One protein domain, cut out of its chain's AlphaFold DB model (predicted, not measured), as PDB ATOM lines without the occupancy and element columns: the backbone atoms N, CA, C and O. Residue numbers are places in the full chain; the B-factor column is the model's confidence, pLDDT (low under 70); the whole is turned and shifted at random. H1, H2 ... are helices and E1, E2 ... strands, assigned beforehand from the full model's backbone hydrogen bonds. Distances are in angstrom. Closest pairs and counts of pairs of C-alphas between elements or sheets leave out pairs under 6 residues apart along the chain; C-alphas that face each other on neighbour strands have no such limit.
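This is residues 121 to 217 of the 220 residues of an uncharacterized protein of Clostridiales bacterium (UniProt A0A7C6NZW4). A twisted wall of four antiparallel strands, E3 to E6, has the short helix H1 over one of its sides, running along E4, while a small separate hairpin, E1 and E2, lies over the opposite side, with E2 nearing E3 and E4. The wall, in the order E3, E4, E5, E6, is a meander, each strand the antiparallel neighbour of the one before. The printed part has 97 residues with six named strands and then one named helix; the class is mostly strand, with 46 residues, under half, in named elements. It is compact, with a radius of gyration of the C-alphas of 13.2 A, and only just flat, spanning 35 by 33 by 18 A.

Look first at E4, residues 159 to 166, and E5, residues 173 to 180, the inner strands; this hairpin is antiparallel at 163 degrees, with N 161 and O 178 2.8 A apart. At one edge find E3, residues 148 to 153, which forms a hairpin with E4 at 160 degrees; N 150 and O 162 are 2.9 A apart. At the other edge E6, residues 186 to 193, forms a hairpin with E5 at 169 degrees, with N 177 and O 190 2.8 A apart. H1, residues 207 to 215, is on this sheet at a height over the sheet of 8.6 A. It lies over E4, but only just over that strand alone, since 7 of its C-alphas fall on E4 and 2 on E3. It runs along the strands, at 18 degrees to E4 on the local plane, and the closest C-alphas of the two are those of Ile 163 and Gly 212, 5.6 A apart. In H1 every O i to N i+4 pair is within hydrogen-bond range. E1, residues 121 to 123, and E2, residues 126 to 129, form a hairpin at 154 degrees, with N 123 and O 126 2.9 A apart. E2 and E4 are near each other, while E1 and H1 are apart.

Find C-alpha 159 at (25.878, 26.854, 220.648); from there E4 runs 23.3 A to C-alpha 166. E5 measures 23.5 A, E6 20.8 A and E3 16.9 A. E1 begins at C-alpha 121, at (7.599, 35.884, 215.730), and spans 6.2 A; E2 spans 10.1 A. H1 covers 12.1 A and ends at C-alpha 215, at (28.008, 40.462, 225.376).

The two C-alphas farthest apart, those of Asn 124 and Lys 183, are 38.8 A apart. The printed part has no cut. Look for two long links, residues 130 to 147 and residues 194 to 206; in the first, residues 136 to 137 pair antiparallel with residues 128 to 129 of E2. The mean pLDDT of the printed part is 87.8, and residue 156 and residues 201 to 203 are under 70.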
ATOM      1  N   GLU A 121       8.929  35.610 216.272       92.62
ATOM      2  CA  GLU A 121       7.599  35.884 215.730       92.62
ATOM      3  C   GLU A 121       7.132  37.274 216.172       92.62
ATOM      4  O   GLU A 121       7.208  37.614 217.354       92.62
ATOM      5  N   LEU A 122       6.599  38.063 215.237       94.06
ATOM      6  CA  LEU A 122       5.839  39.273 215.550       94.06
ATOM      7  C   LEU A 122       4.349  38.929 215.532       94.06
ATOM      8  O   LEU A 122       3.808  38.566 214.490       94.06
ATOM      9  N   ASP A 123       3.677  39.085 216.667       94.50
ATOM     10  CA  ASP A 123       2.260  38.763 216.816       94.50
ATOM     11  C   ASP A 123       1.582  39.823 217.692       94.50
ATOM     12  O   ASP A 123       2.002  40.089 218.817       94.50
ATOM     13  N   ASN A 124       0.556  40.482 217.142       94.06
ATOM     14  CA  ASN A 124      -0.220  41.537 217.802       94.06
ATOM     15  C   ASN A 124       0.631  42.646 218.458       94.06
ATOM     16  O   ASN A 124       0.340  43.104 219.564       94.06
ATOM     17  N   GLY A 125       1.687  43.094 217.768       94.50
ATOM     18  CA  GLY A 125       2.575  44.155 218.261       94.50
ATOM     19  C   GLY A 125       3.488  43.715 219.407       94.50
ATOM     20  O   GLY A 125       3.981  44.559 220.154       94.50
ATOM     21  N   ARG A 126       3.697  42.404 219.564       96.50
ATOM     22  CA  ARG A 126       4.628  41.802 220.520       96.50
ATOM     23  C   ARG A 126       5.615  40.902 219.790       96.50
ATOM     24  O   ARG A 126       5.253  40.263 218.803       96.50
ATOM     25  N   ILE A 127       6.858  40.879 220.260       96.44
ATOM     26  CA  ILE A 127       7.916  40.023 219.720       96.44
ATOM     27  C   ILE A 127       8.090  38.830 220.651       96.44
ATOM     28  O   ILE A 127       8.289  38.991 221.857       96.44
ATOM     29  N   TYR A 128       8.057  37.639 220.063       94.12
ATOM     30  CA  TYR A 128       8.269  36.380 220.753       94.12
ATOM     31  C   TYR A 128       9.536  35.709 220.242       94.12
ATOM     32  O   TYR A 128       9.725  35.595 219.035       94.12
ATOM     33  N   PHE A 129      10.382  35.238 221.149       91.19
ATOM     34  CA  PHE A 129      11.459  34.309 220.827       91.19
ATOM     35  C   PHE A 129      10.884  32.895 220.714       91.19
ATOM     36  O   PHE A 129      10.108  32.510 221.590       91.19
ATOM     37  N   VAL A 130      11.234  32.168 219.645       88.62
ATOM     38  CA  VAL A 130      10.705  30.820 219.345       88.62
ATOM     39  C   VAL A 130      11.767  29.770 219.009       88.62
ATOM     40  O   VAL A 130      11.448  28.595 218.834       88.62
ATOM     41  N   ALA A 131      13.040  30.163 218.921       82.69
ATOM     42  CA  ALA A 131      14.115  29.259 218.505       82.69
ATOM     43  C   ALA A 131      14.448  28.146 219.512       82.69
ATOM     44  O   ALA A 131      14.986  27.119 219.113       82.69
ATOM     45  N   ASP A 132      14.116  28.312 220.793       76.12
ATOM     46  CA  ASP A 132      14.281  27.278 221.825       76.12
ATOM     47  C   ASP A 132      13.090  26.301 221.899       76.12
ATOM     48  O   ASP A 132      13.028  25.455 222.793       76.12
ATOM     49  N   GLY A 133      12.127  26.421 220.978       78.69
ATOM     50  CA  GLY A 133      10.898  25.631 220.954       78.69
ATOM     51  C   GLY A 133       9.799  26.140 221.892       78.69
ATOM     52  O   GLY A 133       8.697  25.589 221.877       78.69
ATOM     53  N   ASN A 134      10.051  27.195 222.675       80.31
ATOM     54  CA  ASN A 134       9.049  27.860 223.504       80.31
ATOM     55  C   ASN A 134       8.637  29.181 222.863       80.31
ATOM     56  O   ASN A 134       9.459  29.859 222.273       80.31
ATOM     57  N   LYS A 135       7.384  29.613 223.038       88.38
ATOM     58  CA  LYS A 135       6.962  30.964 222.640       88.38
ATOM     59  C   LYS A 135       7.123  31.923 223.818       88.38
ATOM     60  O   LYS A 135       6.228  32.039 224.654       88.38
ATOM     61  N   THR A 136       8.269  32.594 223.889       89.75
ATOM     62  CA  THR A 136       8.621  33.495 224.997       89.75
ATOM     63  C   THR A 136       8.416  34.948 224.588       89.75
ATOM     64  O   THR A 136       9.065  35.410 223.658       89.75
ATOM     65  N   ASP A 137       7.541  35.685 225.276       96.38
ATOM     66  CA  ASP A 137       7.359  37.126 225.038       96.38
ATOM     67  C   ASP A 137       8.582  37.904 225.542       96.38
ATOM     68  O   ASP A 137       8.881  37.920 226.740       96.38
ATOM     69  N   ILE A 138       9.297  38.542 224.618       95.69
ATOM     70  CA  ILE A 138      10.507  39.319 224.911       95.69
ATOM     71  C   ILE A 138      10.292  40.819 224.708       95.69
ATOM     72  O   ILE A 138      11.224  41.596 224.883       95.69
ATOM     73  N   THR A 139       9.074  41.241 224.360       94.50
ATOM     74  CA  THR A 139       8.757  42.613 223.936       94.50
ATOM     75  C   THR A 139       9.270  43.661 224.915       94.50
ATOM     76  O   THR A 139       9.927  44.616 224.512       94.50
ATOM     77  N   ASP A 140       9.010  43.454 226.205       93.50
ATOM     78  CA  ASP A 140       9.316  44.430 227.253       93.50
ATOM     79  C   ASP A 140      10.803  44.405 227.668       93.50
ATOM     80  O   ASP A 140      11.245  45.244 228.451       93.50
ATOM     81  N   GLN A 141      11.580  43.449 227.146       92.06
ATOM     82  CA  GLN A 141      13.032  43.352 227.335       92.06
ATOM     83  C   GLN A 141      13.798  44.088 226.226       92.06
ATOM     84  O   GLN A 141      14.951  44.473 226.421       92.06
ATOM     85  N   LEU A 142      13.159  44.309 225.073       89.25
ATOM     86  CA  LEU A 142      13.758  45.024 223.955       89.25
ATOM     87  C   LEU A 142      13.726  46.527 224.223       89.25
ATOM     88  O   LEU A 142      12.669  47.133 224.408       89.25
ATOM     89  N   THR A 143      14.895  47.156 224.194       83.00
ATOM     90  CA  THR A 143      15.007  48.619 224.208       83.00
ATOM     91  C   THR A 143      15.814  49.080 223.000       83.00
ATOM     92  O   THR A 143      16.472  48.276 222.342       83.00
ATOM     93  N   ALA A 144      15.803  50.383 222.707       75.81
ATOM     94  CA  ALA A 144      16.558  50.935 221.577       75.81
ATOM     95  C   ALA A 144      18.055  50.558 221.606       75.81
ATOM     96  O   ALA A 144      18.665  50.394 220.552       75.81
ATOM     97  N   GLY A 145      18.619  50.375 222.806       83.00
ATOM     98  CA  GLY A 145      20.037  50.103 223.004       83.00
ATOM     99  C   GLY A 145      20.344  48.869 223.842       83.00
ATOM    100  O   GLY A 145      21.473  48.767 224.306       83.00
ATOM    101  N   LEU A 146      19.398  47.963 224.097       88.38
ATOM    102  CA  LEU A 146      19.680  46.682 224.760       88.38
ATOM    103  C   LEU A 146      19.017  45.552 223.973       88.38
ATOM    104  O   LEU A 146      17.809  45.638 223.723       88.38
ATOM    105  N   PRO A 147      19.785  44.523 223.579       94.62
ATOM    106  CA  PRO A 147      19.230  43.357 222.923       94.62
ATOM    107  C   PRO A 147      18.605  42.402 223.941       94.62
ATOM    108  O   PRO A 147      18.973  42.383 225.115       94.62
ATOM    109  N   TYR A 148      17.726  41.538 223.453       95.56
ATOM    110  CA  TYR A 148      17.483  40.249 224.082       95.56
ATOM    111  C   TYR A 148      18.502  39.236 223.550       95.56
ATOM    112  O   TYR A 148      18.712  39.160 222.334       95.56
ATOM    113  N   ILE A 149      19.107  38.452 224.447       95.81
ATOM    114  CA  ILE A 149      20.032  37.372 224.095       95.81
ATOM    115  C   ILE A 149      19.361  36.023 224.353       95.81
ATOM    116  O   ILE A 149      19.113  35.648 225.497       95.81
ATOM    117  N   GLY A 150      19.073  35.296 223.276       88.50
ATOM    118  CA  GLY A 150      18.627  33.905 223.334       88.50
ATOM    119  C   GLY A 150      19.801  32.948 223.153       88.50
ATOM    120  O   GLY A 150      20.739  33.253 222.417       88.50
ATOM    121  N   GLU A 151      19.735  31.772 223.771       88.31
ATOM    122  CA  GLU A 151      20.712  30.701 223.564       88.31
ATOM    123  C   GLU A 151      19.999  29.366 223.336       88.31
ATOM    124  O   GLU A 151      19.010  29.055 223.999       88.31
ATOM    125  N   TYR A 152      20.507  28.584 222.389       80.19
ATOM    126  CA  TYR A 152      20.044  27.239 222.077       80.19
ATOM    127  C   TYR A 152      21.255  26.341 221.813       80.19
ATOM    128  O   TYR A 152      22.155  26.708 221.061       80.19
ATOM    129  N   LEU A 153      21.294  25.170 222.445       80.38
ATOM    130  CA  LEU A 153      22.310  24.152 222.189       80.38
ATOM    131  C   LEU A 153      21.694  23.073 221.307       80.38
ATOM    132  O   LEU A 153      20.696  22.464 221.695       80.38
ATOM    133  N   ASP A 154      22.298  22.822 220.151       76.31
ATOM    134  CA  ASP A 154      21.816  21.774 219.263       76.31
ATOM    135  C   ASP A 154      22.300  20.368 219.661       76.31
ATOM    136  O   ASP A 154      23.144  20.166 220.541       76.31
ATOM    137  N   GLU A 155      21.779  19.360 218.962       72.81
ATOM    138  CA  GLU A 155      22.142  17.955 219.160       72.81
ATOM    139  C   GLU A 155      23.621  17.650 218.833       72.81
ATOM    140  O   GLU A 155      24.138  16.587 219.187       72.81
ATOM    141  N   GLN A 156      24.320  18.564 218.154       68.56
ATOM    142  CA  GLN A 156      25.726  18.465 217.766       68.56
ATOM    143  C   GLN A 156      26.668  19.252 218.700       68.56
ATOM    144  O   GLN A 156      27.883  19.252 218.484       68.56
ATOM    145  N   ASN A 157      26.153  19.826 219.791       75.62
ATOM    146  CA  ASN A 157      26.863  20.708 220.724       75.62
ATOM    147  C   ASN A 157      27.387  22.013 220.093       75.62
ATOM    148  O   ASN A 157      28.396  22.564 220.552       75.62
ATOM    149  N   ILE A 158      26.730  22.497 219.040       80.75
ATOM    150  CA  ILE A 158      26.897  23.858 218.542       80.75
ATOM    151  C   ILE A 158      25.987  24.767 219.360       80.75
ATOM    152  O   ILE A 158      24.802  24.500 219.558       80.75
ATOM    153  N   ILE A 159      26.573  25.844 219.865       87.44
ATOM    154  CA  ILE A 159      25.878  26.854 220.648       87.44
ATOM    155  C   ILE A 159      25.385  27.920 219.673       87.44
ATOM    156  O   ILE A 159      26.185  28.610 219.037       87.44
ATOM    157  N   HIS A 160      24.071  28.057 219.575       89.31
ATOM    158  CA  HIS A 160      23.391  29.119 218.853       89.31
ATOM    159  C   HIS A 160      23.098  30.259 219.821       89.31
ATOM    160  O   HIS A 160      22.392  30.067 220.807       89.31
ATOM    161  N   LYS A 161      23.609  31.454 219.532       93.19
ATOM    162  CA  LYS A 161      23.269  32.676 220.265       93.19
ATOM    163  C   LYS A 161      22.515  33.633 219.356       93.19
ATOM    164  O   LYS A 161      22.986  33.952 218.267       93.19
ATOM    165  N   PHE A 162      21.367  34.106 219.812       94.00
ATOM    166  CA  PHE A 162      20.506  35.029 219.083       94.00
ATOM    167  C   PHE A 162      20.599  36.398 219.726       94.00
ATOM    168  O   PHE A 162      20.289  36.542 220.903       94.00
ATOM    169  N   ILE A 163      20.992  37.397 218.950       96.25
ATOM    170  CA  ILE A 163      20.892  38.799 219.339       96.25
ATOM    171  C   ILE A 163      19.623  39.330 218.697       96.25
ATOM    172  O   ILE A 163      19.532  39.324 217.474       96.25
ATOM    173  N   ILE A 164      18.652  39.775 219.489       96.00
ATOM    174  CA  ILE A 164      17.369  40.281 218.988       96.00
ATOM    175  C   ILE A 164      17.175  41.711 219.472       96.00
ATOM    176  O   ILE A 164      17.405  42.011 220.643       96.00
ATOM    177  N   GLY A 165      16.732  42.598 218.586       95.12
ATOM    178  CA  GLY A 165      16.511  43.995 218.936       95.12
ATOM    179  C   GLY A 165      15.645  44.754 217.942       95.12
ATOM    180  O   GLY A 165      15.116  44.202 216.976       95.12
ATOM    181  N   GLY A 166      15.486  46.048 218.211       92.81
ATOM    182  CA  GLY A 166      14.587  46.933 217.479       92.81
ATOM    183  C   GLY A 166      13.219  47.080 218.148       92.81
ATOM    184  O   GLY A 166      13.079  46.946 219.362       92.81
ATOM    185  N   ARG A 167      12.210  47.441 217.354       92.94
ATOM    186  CA  ARG A 167      10.861  47.814 217.797       92.94
ATOM    187  C   ARG A 167       9.842  46.734 217.430       92.94
ATOM    188  O   ARG A 167       9.930  46.195 216.327       92.94
ATOM    189  N   PRO A 168       8.819  46.487 218.269       93.25
ATOM    190  CA  PRO A 168       7.790  45.473 218.032       93.25
ATOM    191  C   PRO A 168       6.729  45.939 217.022       93.25
ATOM    192  O   PRO A 168       5.533  45.993 217.297       93.25
ATOM    193  N   VAL A 169       7.186  46.311 215.831       92.44
ATOM    194  CA  VAL A 169       6.371  46.698 214.679       92.44
ATOM    195  C   VAL A 169       6.906  45.990 213.441       92.44
ATOM    196  O   VAL A 169       8.075  45.611 213.393       92.44
ATOM    197  N   GLU A 170       6.064  45.822 212.426       90.81
ATOM    198  CA  GLU A 170       6.452  45.201 211.157       90.81
ATOM    199  C   GLU A 170       7.682  45.894 210.554       90.81
ATOM    200  O   GLU A 170       7.720  47.130 210.485       90.81
ATOM    201  N   ASP A 171       8.684  45.106 210.154       89.00
ATOM    202  CA  ASP A 171      10.014  45.539 209.696       89.00
ATOM    203  C   ASP A 171      10.811  46.417 210.684       89.00
ATOM    204  O   ASP A 171      11.860  46.952 210.330       89.00
ATOM    205  N   GLY A 172      10.333  46.609 211.915       89.62
ATOM    206  CA  GLY A 172      10.976  47.448 212.932       89.62
ATOM    207  C   GLY A 172      12.000  46.728 213.798       89.62
ATOM    208  O   GLY A 172      12.644  47.383 214.617       89.62
ATOM    209  N   TYR A 173      12.144  45.415 213.634       92.56
ATOM    210  CA  TYR A 173      13.015  44.555 214.425       92.56
ATOM    211  C   TYR A 173      13.991  43.781 213.541       92.56
ATOM    212  O   TYR A 173      13.841  43.701 212.320       92.56
ATOM    213  N   GLY A 174      14.995  43.196 214.175       93.12
ATOM    214  CA  GLY A 174      15.935  42.304 213.525       93.12
ATOM    215  C   GLY A 174      16.540  41.328 214.514       93.12
ATOM    216  O   GLY A 174      16.331  41.420 215.727       93.12
ATOM    217  N   TYR A 175      17.298  40.389 213.974       93.62
ATOM    218  CA  TYR A 175      18.057  39.445 214.762       93.62
ATOM    219  C   TYR A 175      19.340  39.018 214.050       93.62
ATOM    220  O   TYR A 175      19.425  39.022 212.821       93.62
ATOM    221  N   GLU A 176      20.316  38.579 214.837       93.00
ATOM    222  CA  GLU A 176      21.517  37.902 214.365       93.00
ATOM    223  C   GLU A 176      21.703  36.587 215.126       93.00
ATOM    224  O   GLU A 176      21.834  36.566 216.349       93.00
ATOM    225  N   GLU A 177      21.724  35.484 214.390       92.00
ATOM    226  CA  GLU A 177      22.086  34.165 214.883       92.00
ATOM    227  C   GLU A 177      23.595  33.956 214.745       92.00
ATOM    228  O   GLU A 177      24.180  34.182 213.685       92.00
ATOM    229  N   ASN A 178      24.218  33.496 215.823       91.75
ATOM    230  CA  ASN A 178      25.653  33.343 215.971       91.75
ATOM    231  C   ASN A 178      25.984  31.921 216.409       91.75
ATOM    232  O   ASN A 178      25.500  31.469 217.443       91.75
ATOM    233  N   LEU A 179      26.844  31.240 215.657       88.69
ATOM    234  CA  LEU A 179      27.229  29.863 215.938       88.69
ATOM    235  C   LEU A 179      28.583  29.813 216.634       88.69
ATOM    236  O   LEU A 179      29.551  30.427 216.174       88.69
ATOM    237  N   PHE A 180      28.664  29.017 217.694       85.94
ATOM    238  CA  PHE A 180      29.900  28.715 218.403       85.94
ATOM    239  C   PHE A 180      30.058  27.208 218.580       85.94
ATOM    240  O   PHE A 180      29.080  26.493 218.778       85.94
ATOM    241  N   ASP A 181      31.291  26.705 218.538       83.75
ATOM    242  CA  ASP A 181      31.540  25.325 218.956       83.75
ATOM    243  C   ASP A 181      31.431  25.175 220.485       83.75
ATOM    244  O   ASP A 181      31.390  26.152 221.235       83.75
ATOM    245  N   SER A 182      31.448  23.932 220.966       80.56
ATOM    246  CA  SER A 182      31.436  23.601 222.402       80.56
ATOM    247  C   SER A 182      32.572  24.221 223.232       80.56
ATOM    248  O   SER A 182      32.526  24.182 224.460       80.56
ATOM    249  N   LYS A 183      33.609  24.782 222.595       82.81
ATOM    250  CA  LYS A 183      34.716  25.489 223.256       82.81
ATOM    251  C   LYS A 183      34.550  27.010 223.200       82.81
ATOM    252  O   LYS A 183      35.449  27.724 223.639       82.81
ATOM    253  N   GLY A 184      33.433  27.505 222.666       82.56
ATOM    254  CA  GLY A 184      33.148  28.927 222.510       82.56
ATOM    255  C   GLY A 184      33.848  29.573 221.314       82.56
ATOM    256  O   GLY A 184      33.920  30.797 221.248       82.56
ATOM    257  N   LYS A 185      34.382  28.799 220.360       86.06
ATOM    258  CA  LYS A 185      34.963  29.364 219.137       86.06
ATOM    259  C   LYS A 185      33.849  29.755 218.173       86.06
ATOM    260  O   LYS A 185      33.040  28.911 217.802       86.06
ATOM    261  N   PHE A 186      33.870  30.998 217.704       86.50
ATOM    262  CA  PHE A 186      32.940  31.493 216.690       86.50
ATOM    263  C   PHE A 186      33.099  30.762 215.343       86.50
ATOM    264  O   PHE A 186      34.217  30.563 214.857       86.50
ATOM    265  N   LEU A 187      31.971  30.376 214.743       81.69
ATOM    266  CA  LEU A 187      31.892  29.594 213.503       81.69
ATOM    267  C   LEU A 187      31.265  30.381 212.347       81.69
ATOM    268  O   LEU A 187      31.622  30.153 211.191       81.69
ATOM    269  N   GLY A 188      30.353  31.306 212.646       83.00
ATOM    270  CA  GLY A 188      29.678  32.132 211.651       83.00
ATOM    271  C   GLY A 188      28.429  32.808 212.210       83.00
ATOM    272  O   GLY A 188      27.943  32.442 213.280       83.00
ATOM    273  N   ALA A 189      27.917  33.789 211.469       88.00
ATOM    274  CA  ALA A 189      26.687  34.491 211.801       88.00
ATOM    275  C   ALA A 189      25.799  34.664 210.564       88.00
ATOM    276  O   ALA A 189      26.300  34.762 209.442       88.00
ATOM    277  N   SER A 190      24.491  34.711 210.787       85.75
ATOM    278  CA  SER A 190      23.484  35.066 209.790       85.75
ATOM    279  C   SER A 190      22.354  35.821 210.479       85.75
ATOM    280  O   SER A 190      22.019  35.528 211.623       85.75
ATOM    281  N   GLY A 191      21.752  36.794 209.805       89.12
ATOM    282  CA  GLY A 191      20.738  37.643 210.414       89.12
ATOM    283  C   GLY A 191      19.738  38.181 209.409       89.12
ATOM    284  O   GLY A 191      19.988  38.201 208.203       89.12
ATOM    285  N   TYR A 192      18.603  38.620 209.935       89.44
ATOM    286  CA  TYR A 192      17.614  39.404 209.214       89.44
ATOM    287  C   TYR A 192      17.430  40.722 209.952       89.44
ATOM    288  O   TYR A 192      17.282  40.751 211.174       89.44
ATOM    289  N   PHE A 193      17.393  41.808 209.196       90.88
ATOM    290  CA  PHE A 193      17.164  43.137 209.724       90.88
ATOM    291  C   PHE A 193      16.033  43.774 208.933       90.88
ATOM    292  O   PHE A 193      16.137  43.937 207.715       90.88
ATOM    293  N   GLY A 194      14.935  44.085 209.619       88.62
ATOM    294  CA  GLY A 194      13.796  44.735 208.997       88.62
ATOM    295  C   GLY A 194      14.172  46.097 208.415       88.62
ATOM    296  O   GLY A 194      15.047  46.798 208.924       88.62
ATOM    297  N   SER A 195      13.478  46.492 207.349       89.19
ATOM    298  CA  SER A 195      13.752  47.731 206.607       89.19
ATOM    299  C   SER A 195      13.598  49.022 207.428       89.19
ATOM    300  O   SER A 195      14.050  50.079 206.994       89.19
ATOM    301  N   LYS A 196      12.961  48.962 208.606       89.50
ATOM    302  CA  LYS A 196      12.761  50.092 209.532       89.50
ATOM    303  C   LYS A 196      13.681  50.025 210.757       89.50
ATOM    304  O   LYS A 196      13.480  50.794 211.708       89.50
ATOM    305  N   VAL A 197      14.643  49.098 210.766       88.31
ATOM    306  CA  VAL A 197      15.753  49.085 211.721       88.31
ATOM    307  C   VAL A 197      16.771  50.127 211.271       88.31
ATOM    308  O   VAL A 197      17.355  50.027 210.197       88.31
ATOM    309  N   GLU A 198      16.978  51.142 212.099       84.62
ATOM    310  CA  GLU A 198      17.921  52.221 211.811       84.62
ATOM    311  C   GLU A 198      19.369  51.745 211.997       84.62
ATOM    312  O   GLU A 198      19.664  51.038 212.959       84.62
ATOM    313  N   GLY A 199      20.271  52.155 211.099       80.38
ATOM    314  CA  GLY A 199      21.718  51.954 211.248       80.38
ATOM    315  C   GLY A 199      22.302  50.708 210.578       80.38
ATOM    316  O   GLY A 199      23.516  50.550 210.542       80.38
ATOM    317  N   ILE A 200      21.479  49.828 210.004       77.31
ATOM    318  CA  ILE A 200      21.960  48.591 209.360       77.31
ATOM    319  C   ILE A 200      22.682  48.846 208.025       77.31
ATOM    320  O   ILE A 200      23.530  48.054 207.623       77.31
ATOM    321  N   ASP A 201      22.368  49.945 207.342       68.00
ATOM    322  CA  ASP A 201      22.904  50.325 206.030       68.00
ATOM    323  C   ASP A 201      23.857  51.539 206.070       68.00
ATOM    324  O   ASP A 201      24.295  52.013 205.019       68.00
ATOM    325  N   GLY A 202      24.176  52.052 207.265       59.94
ATOM    326  CA  GLY A 202      24.875  53.327 207.462       59.94
ATOM    327  C   GLY A 202      26.197  53.240 208.232       59.94
ATOM    328  O   GLY A 202      26.725  52.167 208.499       59.94
ATOM    329  N   GLU A 203      26.734  54.406 208.610       63.69
ATOM    330  CA  GLU A 203      28.003  54.533 209.357       63.69
ATOM    331  C   GLU A 203      27.925  54.038 210.814       63.69
ATOM    332  O   GLU A 203      28.962  53.833 211.438       63.69
ATOM    333  N   ASN A 204      26.718  53.848 211.365       74.12
ATOM    334  CA  ASN A 204      26.506  53.440 212.754       74.12
ATOM    335  C   ASN A 204      25.531  52.260 212.820       74.12
ATOM    336  O   ASN A 204      24.327  52.464 212.676       74.12
ATOM    337  N   GLU A 205      26.048  51.057 213.078       86.19
ATOM    338  CA  GLU A 205      25.229  49.874 213.368       86.19
ATOM    339  C   GLU A 205      24.296  50.112 214.578       86.19
ATOM    340  O   GLU A 205      24.626  50.904 215.471       86.19
ATOM    341  N   PRO A 206      23.142  49.415 214.668       90.62
ATOM    342  CA  PRO A 206      22.244  49.558 215.807       90.62
ATOM    343  C   PRO A 206      22.944  49.245 217.136       90.62
ATOM    344  O   PRO A 206      23.608  48.218 217.283       90.62
ATOM    345  N   GLU A 207      22.722  50.084 218.149       91.88
ATOM    346  CA  GLU A 207      23.384  49.953 219.456       91.88
ATOM    347  C   GLU A 207      23.115  48.593 220.124       91.88
ATOM    348  O   GLU A 207      24.017  48.002 220.723       91.88
ATOM    349  N   TRP A 208      21.891  48.066 219.995       93.81
ATOM    350  CA  TRP A 208      21.535  46.745 220.516       93.81
ATOM    351  C   TRP A 208      22.348  45.619 219.860       93.81
ATOM    352  O   TRP A 208      22.707  44.658 220.538       93.81
ATOM    353  N   LEU A 209      22.684  45.742 218.570       93.12
ATOM    354  CA  LEU A 209      23.456  44.736 217.842       93.12
ATOM    355  C   LEU A 209      24.921  44.763 218.286       93.12
ATOM    356  O   LEU A 209      25.479  43.720 218.624       93.12
ATOM    357  N   LEU A 210      25.512  45.959 218.367       92.00
ATOM    358  CA  LEU A 210      26.885  46.163 218.839       92.00
ATOM    359  C   LEU A 210      27.079  45.642 220.268       92.00
ATOM    360  O   LEU A 210      28.014  44.887 220.549       92.00
ATOM    361  N   LYS A 211      26.168  46.001 221.180       92.62
ATOM    362  CA  LYS A 211      26.209  45.506 222.560       92.62
ATOM    363  C   LYS A 211      25.982  44.008 222.639       92.62
ATOM    364  O   LYS A 211      26.707  43.348 223.372       92.62
ATOM    365  N   GLY A 212      25.042  43.472 221.861       94.56
ATOM    366  CA  GLY A 212      24.784  42.036 221.827       94.56
ATOM    367  C   GLY A 212      26.004  41.247 221.383       94.56
ATOM    368  O   GLY A 212      26.380  40.289 222.051       94.56
ATOM    369  N   ARG A 213      26.688  41.693 220.321       94.38
ATOM    370  CA  ARG A 213      27.951  41.093 219.863       94.38
ATOM    371  C   ARG A 213      29.009  41.144 220.962       94.38
ATOM    372  O   ARG A 213      29.634  40.125 221.236       94.38
ATOM    373  N   SER A 214      29.171  42.284 221.632       93.38
ATOM    374  CA  SER A 214      30.093  42.413 222.767       93.38
ATOM    375  C   SER A 214      29.762  41.437 223.908       93.38
ATOM    376  O   SER A 214      30.639  40.709 224.370       93.38
ATOM    377  N   GLU A 215      28.489  41.340 224.300       94.06
ATOM    378  CA  GLU A 215      28.008  40.462 225.376       94.06
ATOM    379  C   GLU A 215      28.255  38.976 225.083       94.06
ATOM    380  O   GLU A 215      28.644  38.219 225.973       94.06
ATOM    381  N   ILE A 216      28.110  38.555 223.824       92.88
ATOM    382  CA  ILE A 216      28.373  37.167 223.422       92.88
ATOM    383  C   ILE A 216      29.851  36.878 223.111       92.88
ATOM    384  O   ILE A 216      30.167  35.761 222.694       92.88
ATOM    385  N   GLY A 217      30.753  37.845 223.319       90.12
ATOM    386  CA  GLY A 217      32.197  37.691 223.104       90.12
ATOM    387  C   GLY A 217      32.656  37.882 221.652       90.12
ATOM    388  O   GLY A 217      33.695  37.351 221.267       90.12
TER     389      GLY A 217